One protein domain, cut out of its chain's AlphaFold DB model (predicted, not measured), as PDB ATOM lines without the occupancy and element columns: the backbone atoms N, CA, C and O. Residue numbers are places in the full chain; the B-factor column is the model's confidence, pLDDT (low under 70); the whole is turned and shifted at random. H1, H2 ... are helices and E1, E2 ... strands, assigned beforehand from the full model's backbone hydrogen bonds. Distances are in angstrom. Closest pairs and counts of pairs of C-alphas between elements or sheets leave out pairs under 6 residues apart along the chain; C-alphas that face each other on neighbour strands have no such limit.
ATOM      1  N   ASP A  32     200.981 177.139 102.922       88.31
ATOM      2  CA  ASP A  32     200.733 178.482 103.453       88.31
ATOM      3  C   ASP A  32     202.056 179.210 103.753       88.31
ATOM      4  O   ASP A  32     202.198 180.377 103.392       88.31
ATOM      5  N   GLU A  33     203.053 178.528 104.333       87.56
ATOM      6  CA  GLU A  33     204.392 179.092 104.579       87.56
ATOM      7  C   GLU A  33     205.127 179.422 103.277       87.56
ATOM      8  O   GLU A  33     205.702 180.502 103.156       87.56
ATOM      9  N   LYS A  34     205.058 178.551 102.261       89.69
ATOM     10  CA  LYS A  34     205.631 178.841 100.936       89.69
ATOM     11  C   LYS A  34     205.005 180.082 100.326       89.69
ATOM     12  O   LYS A  34     205.720 180.973  99.882       89.69
ATOM     13  N   ARG A  35     203.674 180.173 100.354       91.12
ATOM     14  CA  ARG A  35     202.948 181.337  99.844       91.12
ATOM     15  C   ARG A  35     203.306 182.608 100.616       91.12
ATOM     16  O   ARG A  35     203.422 183.673 100.021       91.12
ATOM     17  N   TYR A  36     203.498 182.497 101.927       90.19
ATOM     18  CA  TYR A  36     203.941 183.595 102.783       90.19
ATOM     19  C   TYR A  36     205.340 184.092 102.392       90.19
ATOM     20  O   TYR A  36     205.563 185.287 102.210       90.19
ATOM     21  N   VAL A  37     206.268 183.161 102.185       92.00
ATOM     22  CA  VAL A  37     207.635 183.429 101.736       92.00
ATOM     23  C   VAL A  37     207.669 184.034 100.324       92.00
ATOM     24  O   VAL A  37     208.402 184.995 100.087       92.00
ATOM     25  N   GLU A  38     206.841 183.540  99.401       93.69
ATOM     26  CA  GLU A  38     206.703 184.083  98.042       93.69
ATOM     27  C   GLU A  38     206.272 185.556  98.041       93.69
ATOM     28  O   GLU A  38     206.708 186.323  97.178       93.69
ATOM     29  N   LEU A  39     205.454 185.983  99.012       96.31
ATOM     30  CA  LEU A  39     205.074 187.391  99.158       96.31
ATOM     31  C   LEU A  39     206.288 188.254  99.518       96.31
ATOM     32  O   LEU A  39     206.464 189.315  98.922       96.31
ATOM     33  N   ILE A  40     207.160 187.785 100.415       95.62
ATOM     34  CA  ILE A  40     208.396 188.493 100.789       95.62
ATOM     35  C   ILE A  40     209.351 188.575  99.592       95.62
ATOM     36  O   ILE A  40     209.851 189.656  99.277       95.62
ATOM     37  N   GLU A  41     209.578 187.464  98.879       94.62
ATOM     38  CA  GLU A  41     210.409 187.483  97.667       94.62
ATOM     39  C   GLU A  41     209.830 188.431  96.611       94.62
ATOM     40  O   GLU A  41     210.569 189.186  95.972       94.62
ATOM     41  N   GLY A  42     208.507 188.433  96.447       95.12
ATOM     42  CA  GLY A  42     207.829 189.326  95.523       95.12
ATOM     43  C   GLY A  42     207.979 190.801  95.898       95.12
ATOM     44  O   GLY A  42     208.187 191.630  95.010       95.12
ATOM     45  N   VAL A  43     207.912 191.139  97.191       96.81
ATOM     46  CA  VAL A  43     208.149 192.505  97.687       96.81
ATOM     47  C   VAL A  43     209.566 192.942  97.348       96.81
ATOM     48  O   VAL A  43     209.756 193.972  96.708       96.81
ATOM     49  N   VAL A  44     210.565 192.130  97.696       94.94
ATOM     50  CA  VAL A  44     211.983 192.444  97.464       94.94
ATOM     51  C   VAL A  44     212.296 192.617  95.973       94.94
ATOM     52  O   VAL A  44     213.112 193.464  95.605       94.94
ATOM     53  N   ARG A  45     211.634 191.842  95.103       93.25
ATOM     54  CA  ARG A  45     211.766 191.941  93.639       93.25
ATOM     55  C   ARG A  45     210.873 193.018  93.010       93.25
ATOM     56  O   ARG A  45     210.931 193.210  91.796       93.25
ATOM     57  N   GLY A  46     210.035 193.693  93.797       93.12
ATOM     58  CA  GLY A  46     209.096 194.713  93.325       93.12
ATOM     59  C   GLY A  46     207.955 194.176  92.454       93.12
ATOM     60  O   GLY A  46     207.331 194.946  91.724       93.12
ATOM     61  N   THR A  47     207.671 192.869  92.489       95.88
ATOM     62  CA  THR A  47     206.554 192.263  91.740       95.88
ATOM     63  C   THR A  47     205.218 192.398  92.470       95.88
ATOM     64  O   THR A  47     204.164 192.352  91.834       95.88
ATOM     65  N   ILE A  48     205.254 192.616  93.786       97.06
ATOM     66  CA  ILE A  48     204.107 192.983  94.618       97.06
ATOM     67  C   ILE A  48     204.490 194.178  95.497       97.06
ATOM     68  O   ILE A  48     205.622 194.298  95.955       97.06
ATOM     69  N   THR A  49     203.549 195.092  95.720       97.94
ATOM     70  CA  THR A  49     203.765 196.234  96.618       97.94
ATOM     71  C   THR A  49     203.733 195.783  98.083       97.94
ATOM     72  O   THR A  49     202.872 194.951  98.394       97.94
ATOM     73  N   PRO A  50     204.527 196.388  98.987       98.06
ATOM     74  CA  PRO A  50     204.504 196.090 100.423       98.06
ATOM     75  C   PRO A  50     203.085 196.018 101.022       98.06
ATOM     76  O   PRO A  50     202.696 194.981 101.548       98.06
ATOM     77  N   SER A  51     202.239 197.022 100.774       98.00
ATOM     78  CA  SER A  51     200.861 197.070 101.295       98.00
ATOM     79  C   SER A  51     199.960 195.927 100.815       98.00
ATOM     80  O   SER A  51     199.079 195.454 101.537       98.00
ATOM     81  N   ALA A  52     200.151 195.469  99.575       98.06
ATOM     82  CA  ALA A  52     199.396 194.338  99.039       98.06
ATOM     83  C   ALA A  52     199.875 193.014  99.646       98.06
ATOM     84  O   ALA A  52     199.045 192.170  99.982       98.06
ATOM     85  N   ALA A  53     201.190 192.859  99.824       97.81
ATOM     86  CA  ALA A  53     201.766 191.708 100.505       97.81
ATOM     87  C   ALA A  53     201.322 191.653 101.972       97.81
ATOM     88  O   ALA A  53     200.813 190.621 102.388       97.81
ATOM     89  N   ALA A  54     201.381 192.770 102.705       97.25
ATOM     90  CA  ALA A  54     200.934 192.868 104.095       97.25
ATOM     91  C   ALA A  54     199.489 192.374 104.279       97.25
ATOM     92  O   ALA A  54     199.212 191.538 105.138       97.25
ATOM     93  N   LYS A  55     198.562 192.824 103.420       97.44
ATOM     94  CA  LYS A  55     197.150 192.394 103.459       97.44
ATOM     95  C   LYS A  55     196.972 190.905 103.185       97.44
ATOM     96  O   LYS A  55     196.130 190.265 103.812       97.44
ATOM     97  N   GLU A  56     197.720 190.354 102.233       97.44
ATOM     98  CA  GLU A  56     197.621 188.926 101.926       97.44
ATOM     99  C   GLU A  56     198.292 188.070 103.011       97.44
ATOM    100  O   GLU A  56     197.767 187.014 103.350       97.44
ATOM    101  N   MET A  57     199.388 188.543 103.610       95.44
ATOM    102  CA  MET A  57     200.049 187.911 104.757       95.44
ATOM    103  C   MET A  57     199.117 187.864 105.970       95.44
ATOM    104  O   MET A  57     198.929 186.791 106.538       95.44
ATOM    105  N   ASP A  58     198.462 188.978 106.315       94.62
ATOM    106  CA  ASP A  58     197.437 189.028 107.369       94.62
ATOM    107  C   ASP A  58     196.322 188.009 107.125       94.62
ATOM    108  O   ASP A  58     195.969 187.226 108.009       94.62
ATOM    109  N   LYS A  59     195.817 187.951 105.891       94.94
ATOM    110  CA  LYS A  59     194.787 186.989 105.507       94.94
ATOM    111  C   LYS A  59     195.257 185.539 105.657       94.94
ATOM    112  O   LYS A  59     194.514 184.739 106.221       94.94
ATOM    113  N   ILE A  60     196.456 185.195 105.179       93.12
ATOM    114  CA  ILE A  60     197.018 183.837 105.300       93.12
ATOM    115  C   ILE A  60     197.119 183.435 106.773       93.12
ATOM    116  O   ILE A  60     196.652 182.356 107.139       93.12
ATOM    117  N   VAL A  61     197.672 184.310 107.617       91.38
ATOM    118  CA  VAL A  61     197.844 184.039 109.051       91.38
ATOM    119  C   VAL A  61     196.497 183.829 109.727       91.38
ATOM    120  O   VAL A  61     196.318 182.839 110.431       91.38
ATOM    121  N   ARG A  62     195.514 184.695 109.463       91.00
ATOM    122  CA  ARG A  62     194.166 184.560 110.027       91.00
ATOM    123  C   ARG A  62     193.479 183.273 109.593       91.00
ATOM    124  O   ARG A  62     192.982 182.530 110.429       91.00
ATOM    125  N   GLU A  63     193.475 182.981 108.296       91.75
ATOM    126  CA  GLU A  63     192.830 181.778 107.771       91.75
ATOM    127  C   GLU A  63     193.514 180.494 108.268       91.75
ATOM    128  O   GLU A  63     192.833 179.501 108.536       91.75
ATOM    129  N   SER A  64     194.845 180.493 108.388       89.06
ATOM    130  CA  SER A  64     195.599 179.375 108.959       89.06
ATOM    131  C   SER A  64     195.287 179.196 110.445       89.06
ATOM    132  O   SER A  64     194.965 178.084 110.875       89.06
ATOM    133  N   ASN A  65     195.284 180.295 111.209       87.94
ATOM    134  CA  ASN A  65     194.978 180.278 112.631       87.94
ATOM    135  C   ASN A  65     193.546 179.802 112.898       87.94
ATOM    136  O   ASN A  65     193.353 178.911 113.715       87.94
ATOM    137  N   ASP A  66     192.545 180.308 112.175       89.00
ATOM    138  CA  ASP A  66     191.146 179.883 112.330       89.00
ATOM    139  C   ASP A  66     190.983 178.376 112.077       89.00
ATOM    140  O   ASP A  66     190.259 177.678 112.793       89.00
ATOM    141  N   ARG A  67     191.697 177.842 111.073       88.06
ATOM    142  CA  ARG A  67     191.731 176.398 110.804       88.06
ATOM    143  C   ARG A  67     192.395 175.620 111.938       88.06
ATOM    144  O   ARG A  67     191.924 174.527 112.245       88.06
ATOM    145  N   ALA A  68     193.503 176.114 112.491       83.69
ATOM    146  CA  ALA A  68     194.208 175.471 113.601       83.69
ATOM    147  C   ALA A  68     193.358 175.484 114.876       83.69
ATOM    148  O   ALA A  68     193.050 174.422 115.414       83.69
ATOM    149  N   TYR A  69     192.854 176.659 115.248       86.81
ATOM    150  CA  TYR A  69     191.967 176.861 116.384       86.81
ATOM    151  C   TYR A  69     190.739 175.948 116.332       86.81
ATOM    152  O   TYR A  69     190.426 175.287 117.316       86.81
ATOM    153  N   GLY A  70     190.064 175.844 115.179       87.00
ATOM    154  CA  GLY A  70     188.909 174.952 115.027       87.00
ATOM    155  C   GLY A  70     189.242 173.480 115.301       87.00
ATOM    156  O   GLY A  70     188.475 172.793 115.976       87.00
ATOM    157  N   ARG A  71     190.408 173.004 114.838       83.25
ATOM    158  CA  ARG A  71     190.873 171.631 115.108       83.25
ATOM    159  C   ARG A  71     191.174 171.416 116.590       83.25
ATOM    160  O   ARG A  71     190.758 170.402 117.149       83.25
ATOM    161  N   ASP A  72     191.864 172.357 117.228       82.81
ATOM    162  CA  ASP A  72     192.219 172.249 118.646       82.81
ATOM    163  C   ASP A  72     191.009 172.373 119.562       82.81
ATOM    164  O   ASP A  72     190.861 171.592 120.506       82.81
ATOM    165  N   PHE A  73     190.084 173.274 119.235       85.81
ATOM    166  CA  PHE A  73     188.811 173.392 119.927       85.81
ATOM    167  C   PHE A  73     188.064 172.055 119.914       85.81
ATOM    168  O   PHE A  73     187.634 171.579 120.968       85.81
ATOM    169  N   GLU A  74     187.961 171.407 118.745       84.94
ATOM    170  CA  GLU A  74     187.313 170.100 118.618       84.94
ATOM    171  C   GLU A  74     188.033 169.003 119.421       84.94
ATOM    172  O   GLU A  74     187.382 168.227 120.130       84.94
ATOM    173  N   ARG A  75     189.370 168.961 119.362       80.94
ATOM    174  CA  ARG A  75     190.218 168.022 120.120       80.94
ATOM    175  C   ARG A  75     189.977 168.139 121.626       80.94
ATOM    176  O   ARG A  75     189.671 167.135 122.277       80.94
ATOM    177  N   ILE A  76     190.079 169.355 122.162       82.06
ATOM    178  CA  ILE A  76     189.994 169.653 123.598       82.06
ATOM    179  C   ILE A  76     188.572 169.410 124.116       82.06
ATOM    180  O   ILE A  76     188.377 168.726 125.124       82.06
ATOM    181  N   HIS A  77     187.558 169.922 123.412       81.50
ATOM    182  CA  HIS A  77     186.182 169.926 123.913       81.50
ATOM    183  C   HIS A  77     185.434 168.616 123.648       81.50
ATOM    184  O   HIS A  77     184.574 168.233 124.446       81.50
ATOM    185  N   PHE A  78     185.766 167.889 122.576       78.88
ATOM    186  CA  PHE A  78     185.102 166.627 122.226       78.88
ATOM    187  C   PHE A  78     185.950 165.374 122.500       78.88
ATOM    188  O   PHE A  78     185.500 164.267 122.202       78.88
ATOM    189  N   LYS A  79     187.123 165.512 123.145       67.19
ATOM    190  CA  LYS A  79     188.017 164.411 123.567       67.19
ATOM    191  C   LYS A  79     188.361 163.428 122.442       67.19
ATOM    192  O   LYS A  79     188.409 162.213 122.659       67.19
ATOM    193  N   TYR A  80     188.607 163.938 121.240       61.97
ATOM    194  CA  TYR A  80     189.182 163.117 120.182       61.97
ATOM    195  C   TYR A  80     190.657 162.845 120.501       61.97
ATOM    196  O   TYR A  80     191.462 163.767 120.597       61.97
ATOM    197  N   ILE A  81     191.010 161.569 120.682       52.56
ATOM    198  CA  ILE A  81     192.408 161.127 120.717       52.56
ATOM    199  C   ILE A  81     192.854 161.033 119.258       52.56
ATOM    200  O   ILE A  81     192.643 159.999 118.623       52.56
ATOM    201  N   ASP A  82     193.407 162.111 118.705       55.75
ATOM    202  CA  ASP A  82     194.198 162.001 117.479       55.75
ATOM    203  C   ASP A  82     195.660 161.730 117.867       55.75
ATOM    204  O   ASP A  82     196.222 162.397 118.733       55.75
ATOM    205  N   HIS A  83     196.266 160.708 117.263       50.28
ATOM    206  CA  HIS A  83     197.644 160.270 117.525       50.28
ATOM    207  C   HIS A  83     198.662 161.028 116.656       50.28
ATOM    208  O   HIS A  83     199.660 160.449 116.223       50.28
ATOM    209  N   ARG A  84     198.396 162.297 116.335       51.25
ATOM    210  CA  ARG A  84     199.287 163.085 115.478       51.25
ATOM    211  C   ARG A  84     200.451 163.696 116.239       51.25
ATOM    212  O   ARG A  84     200.386 163.901 117.447       51.25
ATOM    213  N   ASP A  85     201.515 163.942 115.477       50.38
ATOM    214  CA  ASP A  85     202.760 164.553 115.926       50.38
ATOM    215  C   ASP A  85     202.481 165.824 116.736       50.38
ATOM    216  O   ASP A  85     201.822 166.744 116.255       50.38
ATOM    217  N   GLU A  86     203.074 165.911 117.927       48.88
ATOM    218  CA  GLU A  86     203.066 167.094 118.807       48.88
ATOM    219  C   GLU A  86     203.534 168.380 118.094       48.88
ATOM    220  O   GLU A  86     203.291 169.482 118.573       48.88
ATOM    221  N   ARG A  87     204.162 168.257 116.917       47.00
ATOM    222  CA  ARG A  87     204.549 169.375 116.046       47.00
ATOM    223  C   ARG A  87     203.373 170.084 115.367       47.00
ATOM    224  O   ARG A  87     203.517 171.255 115.049       47.00
ATOM    225  N   GLU A  88     202.240 169.415 115.131       48.47
ATOM    226  CA  GLU A  88     201.038 170.060 114.560       48.47
ATOM    227  C   GLU A  88     200.215 170.815 115.621       48.47
ATOM    228  O   GLU A  88     199.387 171.651 115.265       48.47
ATOM    229  N   LEU A  89     200.455 170.544 116.911       45.09
ATOM    230  CA  LEU A  89     199.708 171.083 118.057       45.09
ATOM    231  C   LEU A  89     200.102 172.513 118.469       45.09
ATOM    232  O   LEU A  89     199.508 173.055 119.392       45.09
ATOM    233  N   ALA A  90     201.090 173.125 117.814       44.62
ATOM    234  CA  ALA A  90     201.614 174.438 118.193       44.62
ATOM    235  C   ALA A  90     201.808 175.366 116.983       44.62
ATOM    236  O   ALA A  90     202.811 176.060 116.888       44.62
ATOM    237  N   SER A  91     200.857 175.388 116.041       52.31
ATOM    238  CA  SER A  91     200.749 176.511 115.091       52.31
ATOM    239  C   SER A  91     200.143 177.714 115.822       52.31
ATOM    240  O   SER A  91     199.021 178.128 115.528       52.31
ATOM    241  N   ASP A  92     200.848 178.229 116.821       61.19
ATOM    242  CA  ASP A  92     200.445 179.438 117.523       61.19
ATOM    243  C   ASP A  92     200.742 180.690 116.679       61.19
ATOM    244  O   ASP A  92     201.499 180.666 115.703       61.19
ATOM    245  N   ALA A  93     200.115 181.805 117.054       59.16
ATOM    246  CA  ALA A  93     200.385 183.138 116.514       59.16
ATOM    247  C   ALA A  93     201.894 183.439 116.426       59.16
ATOM    248  O   ALA A  93     202.385 183.997 115.437       59.16
ATOM    249  N   SER A  94     202.622 182.996 117.456       67.38
ATOM    250  CA  SER A  94     204.060 183.176 117.603       67.38
ATOM    251  C   SER A  94     204.851 182.507 116.477       67.38
ATOM    252  O   SER A  94     205.862 183.050 116.036       67.38
ATOM    253  N   THR A  95     204.366 181.389 115.930       79.69
ATOM    254  CA  THR A  95     205.019 180.659 114.839       79.69
ATOM    255  C   THR A  95     205.018 181.464 113.540       79.69
ATOM    256  O   THR A  95     206.045 181.542 112.865       79.69
ATOM    257  N   TRP A  96     203.906 182.125 113.205       84.88
ATOM    258  CA  TRP A  96     203.812 182.955 111.997       84.88
ATOM    259  C   TRP A  96     204.649 184.228 112.099       84.88
ATOM    260  O   TRP A  96     205.351 184.575 111.149       84.88
ATOM    261  N   GLN A  97     204.628 184.892 113.256       83.88
ATOM    262  CA  GLN A  97     205.481 186.056 113.510       83.88
ATOM    263  C   GLN A  97     206.962 185.666 113.488       83.88
ATOM    264  O   GLN A  97     207.756 186.287 112.791       83.88
ATOM    265  N   THR A  98     207.325 184.563 114.141       84.81
ATOM    266  CA  THR A  98     208.681 184.005 114.091       84.81
ATOM    267  C   THR A  98     209.101 183.708 112.649       84.81
ATOM    268  O   THR A  98     210.195 184.086 112.231       84.81
ATOM    269  N   CYS A  99     208.228 183.085 111.851       86.12
ATOM    270  CA  CYS A  99     208.481 182.824 110.434       86.12
ATOM    271  C   CYS A  99     208.743 184.121 109.651       86.12
ATOM    272  O   CYS A  99     209.704 184.184 108.878       86.12
ATOM    273  N   LEU A 100     207.966 185.180 109.908       89.50
ATOM    274  CA  LEU A 100     208.186 186.505 109.331       89.50
ATOM    275  C   LEU A 100     209.551 187.082 109.712       89.50
ATOM    276  O   LEU A 100     210.331 187.431 108.827       89.50
ATOM    277  N   TRP A 101     209.863 187.143 111.008       90.31
ATOM    278  CA  TRP A 101     211.102 187.739 111.516       90.31
ATOM    279  C   TRP A 101     212.332 187.011 110.980       90.31
ATOM    280  O   TRP A 101     213.272 187.644 110.490       90.31
ATOM    281  N   TYR A 102     212.305 185.672 110.975       90.25
ATOM    282  CA  TYR A 102     213.382 184.880 110.389       90.25
ATOM    283  C   TYR A 102     213.514 185.107 108.886       90.25
ATOM    284  O   TYR A 102     214.633 185.224 108.385       90.25
ATOM    285  N   SER A 103     212.396 185.174 108.161       92.56
ATOM    286  CA  SER A 103     212.409 185.385 106.712       92.56
ATOM    287  C   SER A 103     212.968 186.759 106.353       92.56
ATOM    288  O   SER A 103     213.815 186.852 105.472       92.56
ATOM    289  N   ILE A 104     212.583 187.811 107.078       94.06
ATOM    290  CA  ILE A 104     213.098 189.173 106.879       94.06
ATOM    291  C   ILE A 104     214.595 189.250 107.198       94.06
ATOM    292  O   ILE A 104     215.377 189.764 106.393       94.06
ATOM    293  N   GLY A 105     215.029 188.695 108.332       93.25
ATOM    294  CA  GLY A 105     216.448 188.682 108.692       93.25
ATOM    295  C   GLY A 105     217.300 187.867 107.707       93.25
ATOM    296  O   GLY A 105     218.407 188.258 107.346       93.25
ATOM    297  N   ARG A 106     216.790 186.741 107.197       92.25
ATOM    298  CA  ARG A 106     217.501 185.940 106.188       92.25
ATOM    299  C   ARG A 106     217.526 186.633 104.830       92.25
ATOM    300  O   ARG A 106     218.597 186.712 104.233       92.25
ATOM    301  N   ALA A 107     216.400 187.184 104.377       94.31
ATOM    302  CA  ALA A 107     216.321 187.941 103.132       94.31
ATOM    303  C   ALA A 107     217.297 189.125 103.141       94.31
ATOM    304  O   ALA A 107     218.092 189.271 102.212       94.31
ATOM    305  N   SER A 108     217.316 189.914 104.219       95.12
ATOM    306  CA  SER A 108     218.234 191.053 104.345       95.12
ATOM    307  C   SER A 108     219.700 190.655 104.357       95.12
ATOM    308  O   SER A 108     220.509 191.419 103.856       95.12
ATOM    309  N   SER A 109     220.067 189.458 104.824       93.50
ATOM    310  CA  SER A 109     221.448 188.967 104.705       93.50
ATOM    311  C   SER A 109     221.871 188.688 103.253       93.50
ATOM    312  O   SER A 109     223.051 188.575 102.944       93.50
ATOM    313  N   VAL A 110     220.928 188.585 102.319       92.62
ATOM    314  CA  VAL A 110     221.211 188.281 100.909       92.62
ATOM    315  C   VAL A 110     221.094 189.522 100.025       92.62
ATOM    316  O   VAL A 110     221.843 189.662  99.057       92.62
ATOM    317  N   ILE A 111     220.187 190.435 100.366       94.25
ATOM    318  CA  ILE A 111     219.949 191.675  99.626       94.25
ATOM    319  C   ILE A 111     221.119 192.645  99.855       94.25
ATOM    320  O   ILE A 111     221.399 192.976 101.002       94.25
ATOM    321  N   PRO A 112     221.791 193.161  98.810       93.94
ATOM    322  CA  PRO A 112     222.878 194.123  98.990       93.94
ATOM    323  C   PRO A 112     222.457 195.347  99.817       93.94
ATOM    324  O   PRO A 112     221.350 195.848  99.637       93.94
ATOM    325  N   ALA A 113     223.345 195.861 100.671       93.00
ATOM    326  CA  ALA A 113     223.094 197.012 101.553       93.00
ATOM    327  C   ALA A 113     222.432 198.217 100.845       93.00
ATOM    328  O   ALA A 113     221.466 198.795 101.336       93.00
ATOM    329  N   ASN A 114     222.894 198.542  99.634       90.44
ATOM    330  CA  ASN A 114     222.406 199.688  98.856       90.44
ATOM    331  C   ASN A 114     221.232 199.355  97.916       90.44
ATOM    332  O   ASN A 114     220.857 200.176  97.080       90.44
ATOM    333  N   HIS A 115     220.683 198.141  97.981       94.62
ATOM    334  CA  HIS A 115     219.585 197.718  97.117       94.62
ATOM    335  C   HIS A 115     218.233 198.157  97.701       94.62
ATOM    336  O   HIS A 115     217.986 198.014  98.899       94.62
ATOM    337  N   SER A 116     217.313 198.624  96.848       94.44
ATOM    338  CA  SER A 116     215.979 199.104  97.260       94.44
ATOM    339  C   SER A 116     215.136 198.045  97.973       94.44
ATOM    340  O   SER A 116     214.253 198.375  98.753       94.44
ATOM    341  N   GLY A 117     215.434 196.765  97.751       95.12
ATOM    342  CA  GLY A 117     214.827 195.646  98.470       95.12
ATOM    343  C   GLY A 117     214.976 195.725  99.994       95.12
ATOM    344  O   GLY A 117     214.091 195.232 100.678       95.12
ATOM    345  N   GLN A 118     216.030 196.365 100.526       95.44
ATOM    346  CA  GLN A 118     216.144 196.625 101.971       95.44
ATOM    347  C   GLN A 118     215.018 197.555 102.441       95.44
ATOM    348  O   GLN A 118     214.322 197.249 103.402       95.44
ATOM    349  N   GLU A 119     214.780 198.641 101.703       96.31
ATOM    350  CA  GLU A 119     213.719 199.612 101.996       96.31
ATOM    351  C   GLU A 119     212.323 198.998 101.873       96.31
ATOM    352  O   GLU A 119     211.449 199.217 102.703       96.31
ATOM    353  N   LEU A 120     212.117 198.155 100.861       97.31
ATOM    354  CA  LEU A 120     210.837 197.479 100.658       97.31
ATOM    355  C   LEU A 120     210.504 196.496 101.793       97.31
ATOM    356  O   LEU A 120     209.323 196.288 102.072       97.31
ATOM    357  N   LEU A 121     211.509 195.914 102.463       96.88
ATOM    358  CA  LEU A 121     211.294 195.110 103.672       96.88
ATOM    359  C   LEU A 121     210.871 195.973 104.868       96.88
ATOM    360  O   LEU A 121     209.992 195.550 105.616       96.88
ATOM    361  N   ILE A 122     211.450 197.167 105.029       96.81
ATOM    362  CA  ILE A 122     211.038 198.131 106.063       96.81
ATOM    363  C   ILE A 122     209.589 198.565 105.823       96.81
ATOM    364  O   ILE A 122     208.743 198.388 106.696       96.81
ATOM    365  N   GLN A 123     209.263 198.984 104.598       97.31
ATOM    366  CA  GLN A 123     207.905 199.387 104.230       97.31
ATOM    367  C   GLN A 123     206.878 198.261 104.437       97.31
ATOM    368  O   GLN A 123     205.735 198.525 104.799       97.31
ATOM    369  N   LEU A 124     207.265 196.999 104.213       97.31
ATOM    370  CA  LEU A 124     206.396 195.846 104.472       97.31
ATOM    371  C   LEU A 124     206.060 195.716 105.960       97.31
ATOM    372  O   LEU A 124     204.914 195.419 106.298       97.31
ATOM    373  N   LEU A 125     207.039 195.933 106.838       95.56
ATOM    374  CA  LEU A 125     206.832 195.915 108.284       95.56
ATOM    375  C   LEU A 125     205.931 197.062 108.732       95.56
ATOM    376  O   LEU A 125     204.971 196.821 109.462       95.56
ATOM    377  N   GLU A 126     206.181 198.274 108.241       95.56
ATOM    378  CA  GLU A 126     205.316 199.431 108.484       95.56
ATOM    379  C   GLU A 126     203.875 199.132 108.060       95.56
ATOM    380  O   GLU A 126     202.951 199.225 108.869       95.56
ATOM    381  N   ASP A 127     203.685 198.663 106.822       96.75
ATOM    382  CA  ASP A 127     202.367 198.343 106.281       96.75
ATOM    383  C   ASP A 127     201.647 197.268 107.105       96.75
ATOM    384  O   ASP A 127     200.439 197.387 107.308       96.75
ATOM    385  N   LEU A 128     202.362 196.252 107.608       94.38
ATOM    386  CA  LEU A 128     201.809 195.247 108.524       94.38
ATOM    387  C   LEU A 128     201.353 195.880 109.846       94.38
ATOM    388  O   LEU A 128     200.234 195.618 110.289       94.38
ATOM    389  N   THR A 129     202.170 196.742 110.457       92.44
ATOM    390  CA  THR A 129     201.821 197.398 111.733       92.44
ATOM    391  C   THR A 129     200.650 198.377 111.608       92.44
ATOM    392  O   THR A 129     199.890 198.548 112.570       92.44
ATOM    393  N   CYS A 130     200.455 198.964 110.420       94.19
ATOM    394  CA  CYS A 130     199.353 199.869 110.091       94.19
ATOM    395  C   CYS A 130     198.040 199.163 109.709       94.19
ATOM    396  O   CYS A 130     197.023 199.838 109.508       94.19
ATOM    397  N   LEU A 131     198.019 197.830 109.585       94.75
ATOM    398  CA  LEU A 131     196.774 197.106 109.329       94.75
ATOM    399  C   LEU A 131     195.785 197.251 110.499       94.75
ATOM    400  O   LEU A 131     196.190 197.471 111.645       94.75
ATOM    401  N   PRO A 132     194.470 197.097 110.239       93.75
ATOM    402  CA  PRO A 132     193.492 196.958 111.308       93.75
ATOM    403  C   PRO A 132     193.920 195.858 112.275       93.75
ATOM    404  O   PRO A 132     194.241 194.746 111.854       93.75
ATOM    405  N   LYS A 133     193.916 196.177 113.569       90.12
ATOM    406  CA  LYS A 133     194.316 195.233 114.606       90.12
ATOM    407  C   LYS A 133     193.359 194.044 114.629       90.12
ATOM    408  O   LYS A 133     192.145 194.207 114.779       90.12
ATOM    409  N   HIS A 134     193.913 192.851 114.447       89.88
ATOM    410  CA  HIS A 134     193.180 191.594 114.474       89.88
ATOM    411  C   HIS A 134     193.652 190.765 115.660       89.88
ATOM    412  O   HIS A 134     194.839 190.484 115.785       89.88
ATOM    413  N   THR A 135     192.717 190.335 116.501       90.88
ATOM    414  CA  THR A 135     193.002 189.373 117.566       90.88
ATOM    415  C   THR A 135     192.773 187.959 117.050       90.88
ATOM    416  O   THR A 135     191.711 187.666 116.497       90.88
ATOM    417  N   ILE A 136     193.750 187.085 117.249       89.44
ATOM    418  CA  ILE A 136     193.657 185.653 116.976       89.44
ATOM    419  C   ILE A 136     193.675 184.865 118.283       89.44
ATOM    420  O   ILE A 136     194.250 185.311 119.272       89.44
ATOM    421  N   ALA A 137     193.013 183.711 118.291       89.12
ATOM    422  CA  ALA A 137     192.967 182.812 119.439       89.12
ATOM    423  C   ALA A 137     193.717 181.514 119.129       89.12
ATOM    424  O   ALA A 137     193.624 181.003 118.011       89.12
ATOM    425  N   TYR A 138     194.426 180.968 120.113       87.12
ATOM    426  CA  TYR A 138     195.101 179.673 120.016       87.12
ATOM    427  C   TYR A 138     195.122 178.965 121.375       87.12
ATOM    428  O   TYR A 138     194.912 179.591 122.414       87.12
ATOM    429  N   PHE A 139     195.357 177.653 121.371       83.19
ATOM    430  CA  PHE A 139     195.500 176.868 122.596       83.19
ATOM    431  C   PHE A 139     196.971 176.576 122.882       83.19
ATOM    432  O   PHE A 139     197.729 176.222 121.982       83.19
ATOM    433  N   THR A 140     197.384 176.699 124.141       83.62
ATOM    434  CA  THR A 140     198.720 176.280 124.580       83.62
ATOM    435  C   THR A 140     198.819 174.762 124.729       83.62
ATOM    436  O   THR A 140     197.819 174.044 124.727       83.62
ATOM    437  N   LEU A 141     200.035 174.261 124.973       77.81
ATOM    438  CA  LEU A 141     200.266 172.854 125.333       77.81
ATOM    439  C   LEU A 141     199.558 172.427 126.630       77.81
ATOM    440  O   LEU A 141     199.359 171.233 126.851       77.81
ATOM    441  N   SER A 142     199.194 173.376 127.499       82.00
ATOM    442  CA  SER A 142     198.368 173.123 128.685       82.00
ATOM    443  C   SER A 142     196.867 173.259 128.413       82.00
ATOM    444  O   SER A 142     196.092 173.343 129.363       82.00
ATOM    445  N   ASP A 143     196.467 173.278 127.136       83.81
ATOM    446  CA  ASP A 143     195.097 173.465 126.653       83.81
ATOM    447  C   ASP A 143     194.449 174.771 127.173       83.81
ATOM    448  O   ASP A 143     193.231 174.857 127.336       83.81
ATOM    449  N   GLU A 144     195.260 175.802 127.445       86.88
ATOM    450  CA  GLU A 144     194.778 177.138 127.814       86.88
ATOM    451  C   GLU A 144     194.524 177.965 126.556       86.88
ATOM    452  O   GLU A 144     195.387 178.041 125.684       86.88
ATOM    453  N   GLU A 145     193.348 178.584 126.469       90.38
ATOM    454  CA  GLU A 145     192.990 179.478 125.369       90.38
ATOM    455  C   GLU A 145     193.616 180.861 125.583       90.38
ATOM    456  O   GLU A 145     193.343 181.530 126.583       90.38
ATOM    457  N   ILE A 146     194.438 181.295 124.633       89.19
ATOM    458  CA  ILE A 146     195.114 182.591 124.630       89.19
ATOM    459  C   ILE A 146     194.632 183.411 123.437       89.19
ATOM    460  O   ILE A 146     194.370 182.873 122.362       89.19
ATOM    461  N   TYR A 147     194.541 184.724 123.641       89.81
ATOM    462  CA  TYR A 147     194.217 185.711 122.620       89.81
ATOM    463  C   TYR A 147     195.417 186.621 122.386       89.81
ATOM    464  O   TYR A 147     196.006 187.134 123.337       89.81
ATOM    465  N   GLU A 148     195.740 186.861 121.123       87.31
ATOM    466  CA  GLU A 148     196.893 187.654 120.726       87.31
ATOM    467  C   GLU A 148     196.543 188.612 119.590       87.31
ATOM    468  O   GLU A 148     195.881 188.234 118.627       87.31
ATOM    469  N   GLU A 149     196.979 189.866 119.701       89.75
ATOM    470  CA  GLU A 149     196.843 190.853 118.634       89.75
ATOM    471  C   GLU A 149     197.977 190.701 117.613       89.75
ATOM    472  O   GLU A 149     199.154 190.643 117.969       89.75
ATOM    473  N   LEU A 150     197.619 190.622 116.333       88.19
ATOM    474  CA  LEU A 150     198.570 190.528 115.235       88.19
ATOM    475  C   LEU A 150     199.226 191.876 114.921       88.19
ATOM    476  O   LEU A 150     198.598 192.934 114.987       88.19
ATOM    477  N   TRP A 151     200.481 191.790 114.475       88.56
ATOM    478  CA  TRP A 151     201.282 192.907 113.959       88.56
ATOM    479  C   TRP A 151     201.439 194.059 114.961       88.56
ATOM    480  O   TRP A 151     201.458 195.237 114.591       88.56
TER     481      TRP A 151
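Overview. This is residues 32 to 151 of the 353 residues of an uncharacterized protein of Torrubiella hemipterigena (UniProt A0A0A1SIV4). One long helix, H2, runs along the length of an elongated body; H1 folds back beside its first part, and the small two-stranded hairpin E1 and E2 packs, mainly through E1, on residues 61 to 76 farther along it. H4 crosses the beginning of H2 and the end of H1, while H3 makes only slight contact with H1 and H2, and the loop of residues 79 to 92 leads from the far end of H2 back to H3. The printed part has 120 residues, with four named helices and then two antiparallel strands, in the order H1 H2 H3 H4 E1 E2, and is mostly helix. It is only just compact, close to loose, with a radius of gyration of the C-alphas of 16.3 A and spans of 55 by 28 by 20 A.

Along the chain. Find C-alpha 32 at (200.733, 178.482, 103.453); from there H1 runs through residues 32 to 44, 18.9 A. H2, residues 50 to 78, is the longest helix at 41.5 A; look for its last C-alpha at (185.102, 166.627, 122.226). H3 holds residues 93 to 110, 26.5 A, and H4 residues 116 to 129, 20.3 A. Then come the strands E1, residues 135 to 139, 13.7 A, and E2, residues 145 to 149, 13.8 A, which ends with C-alpha 149 at (196.843, 190.853, 118.634).

Arrangement. H1, H2 and H3 form an up-and-down bundle, each helix running against the one before it. Look first at Leu 39 and Ala 53, the closest C-alphas of the helical hairpin H1 and H2, 5.6 A apart; these helices touch at a shallow tilt of 14 degrees. H2 and H3, also a helical hairpin, only just touch, with 3 pairs of C-alphas within 8 A, closest at Val 61 and Trp 96, 6.7 A. H4 touches H2 with a steep tilt of 48 degrees, the same way, and the closest C-alphas are those of Pro 50 and Leu 124, 4.5 A. H4 also touches H1, closest at the C-alphas of Val 44 and Gly 117, 4.4 A. The closest C-alphas of H2 and E1 are those of Tyr 69 and Tyr 138, 5.6 A; H2 and E2 are apart. In the hairpin E1 and E2, find N 136 and O 148 at 2.8 A and N 138 and O 146 at 2.9 A, within hydrogen-bond range. In H1, H2 and H4 every O i to N i+4 pair is within that range; in H3, 13 of 14 are.

Size, cuts and confidence. The C-alphas of Lys 79 and Asn 114 are the two farthest apart, 55.1 A. The printed part has no cut. The link from H2 to H3, 14 residues, is long; the other links are tight. The mean pLDDT of the printed part is 86.2, and you will find values under 70 at residues 79 to 94.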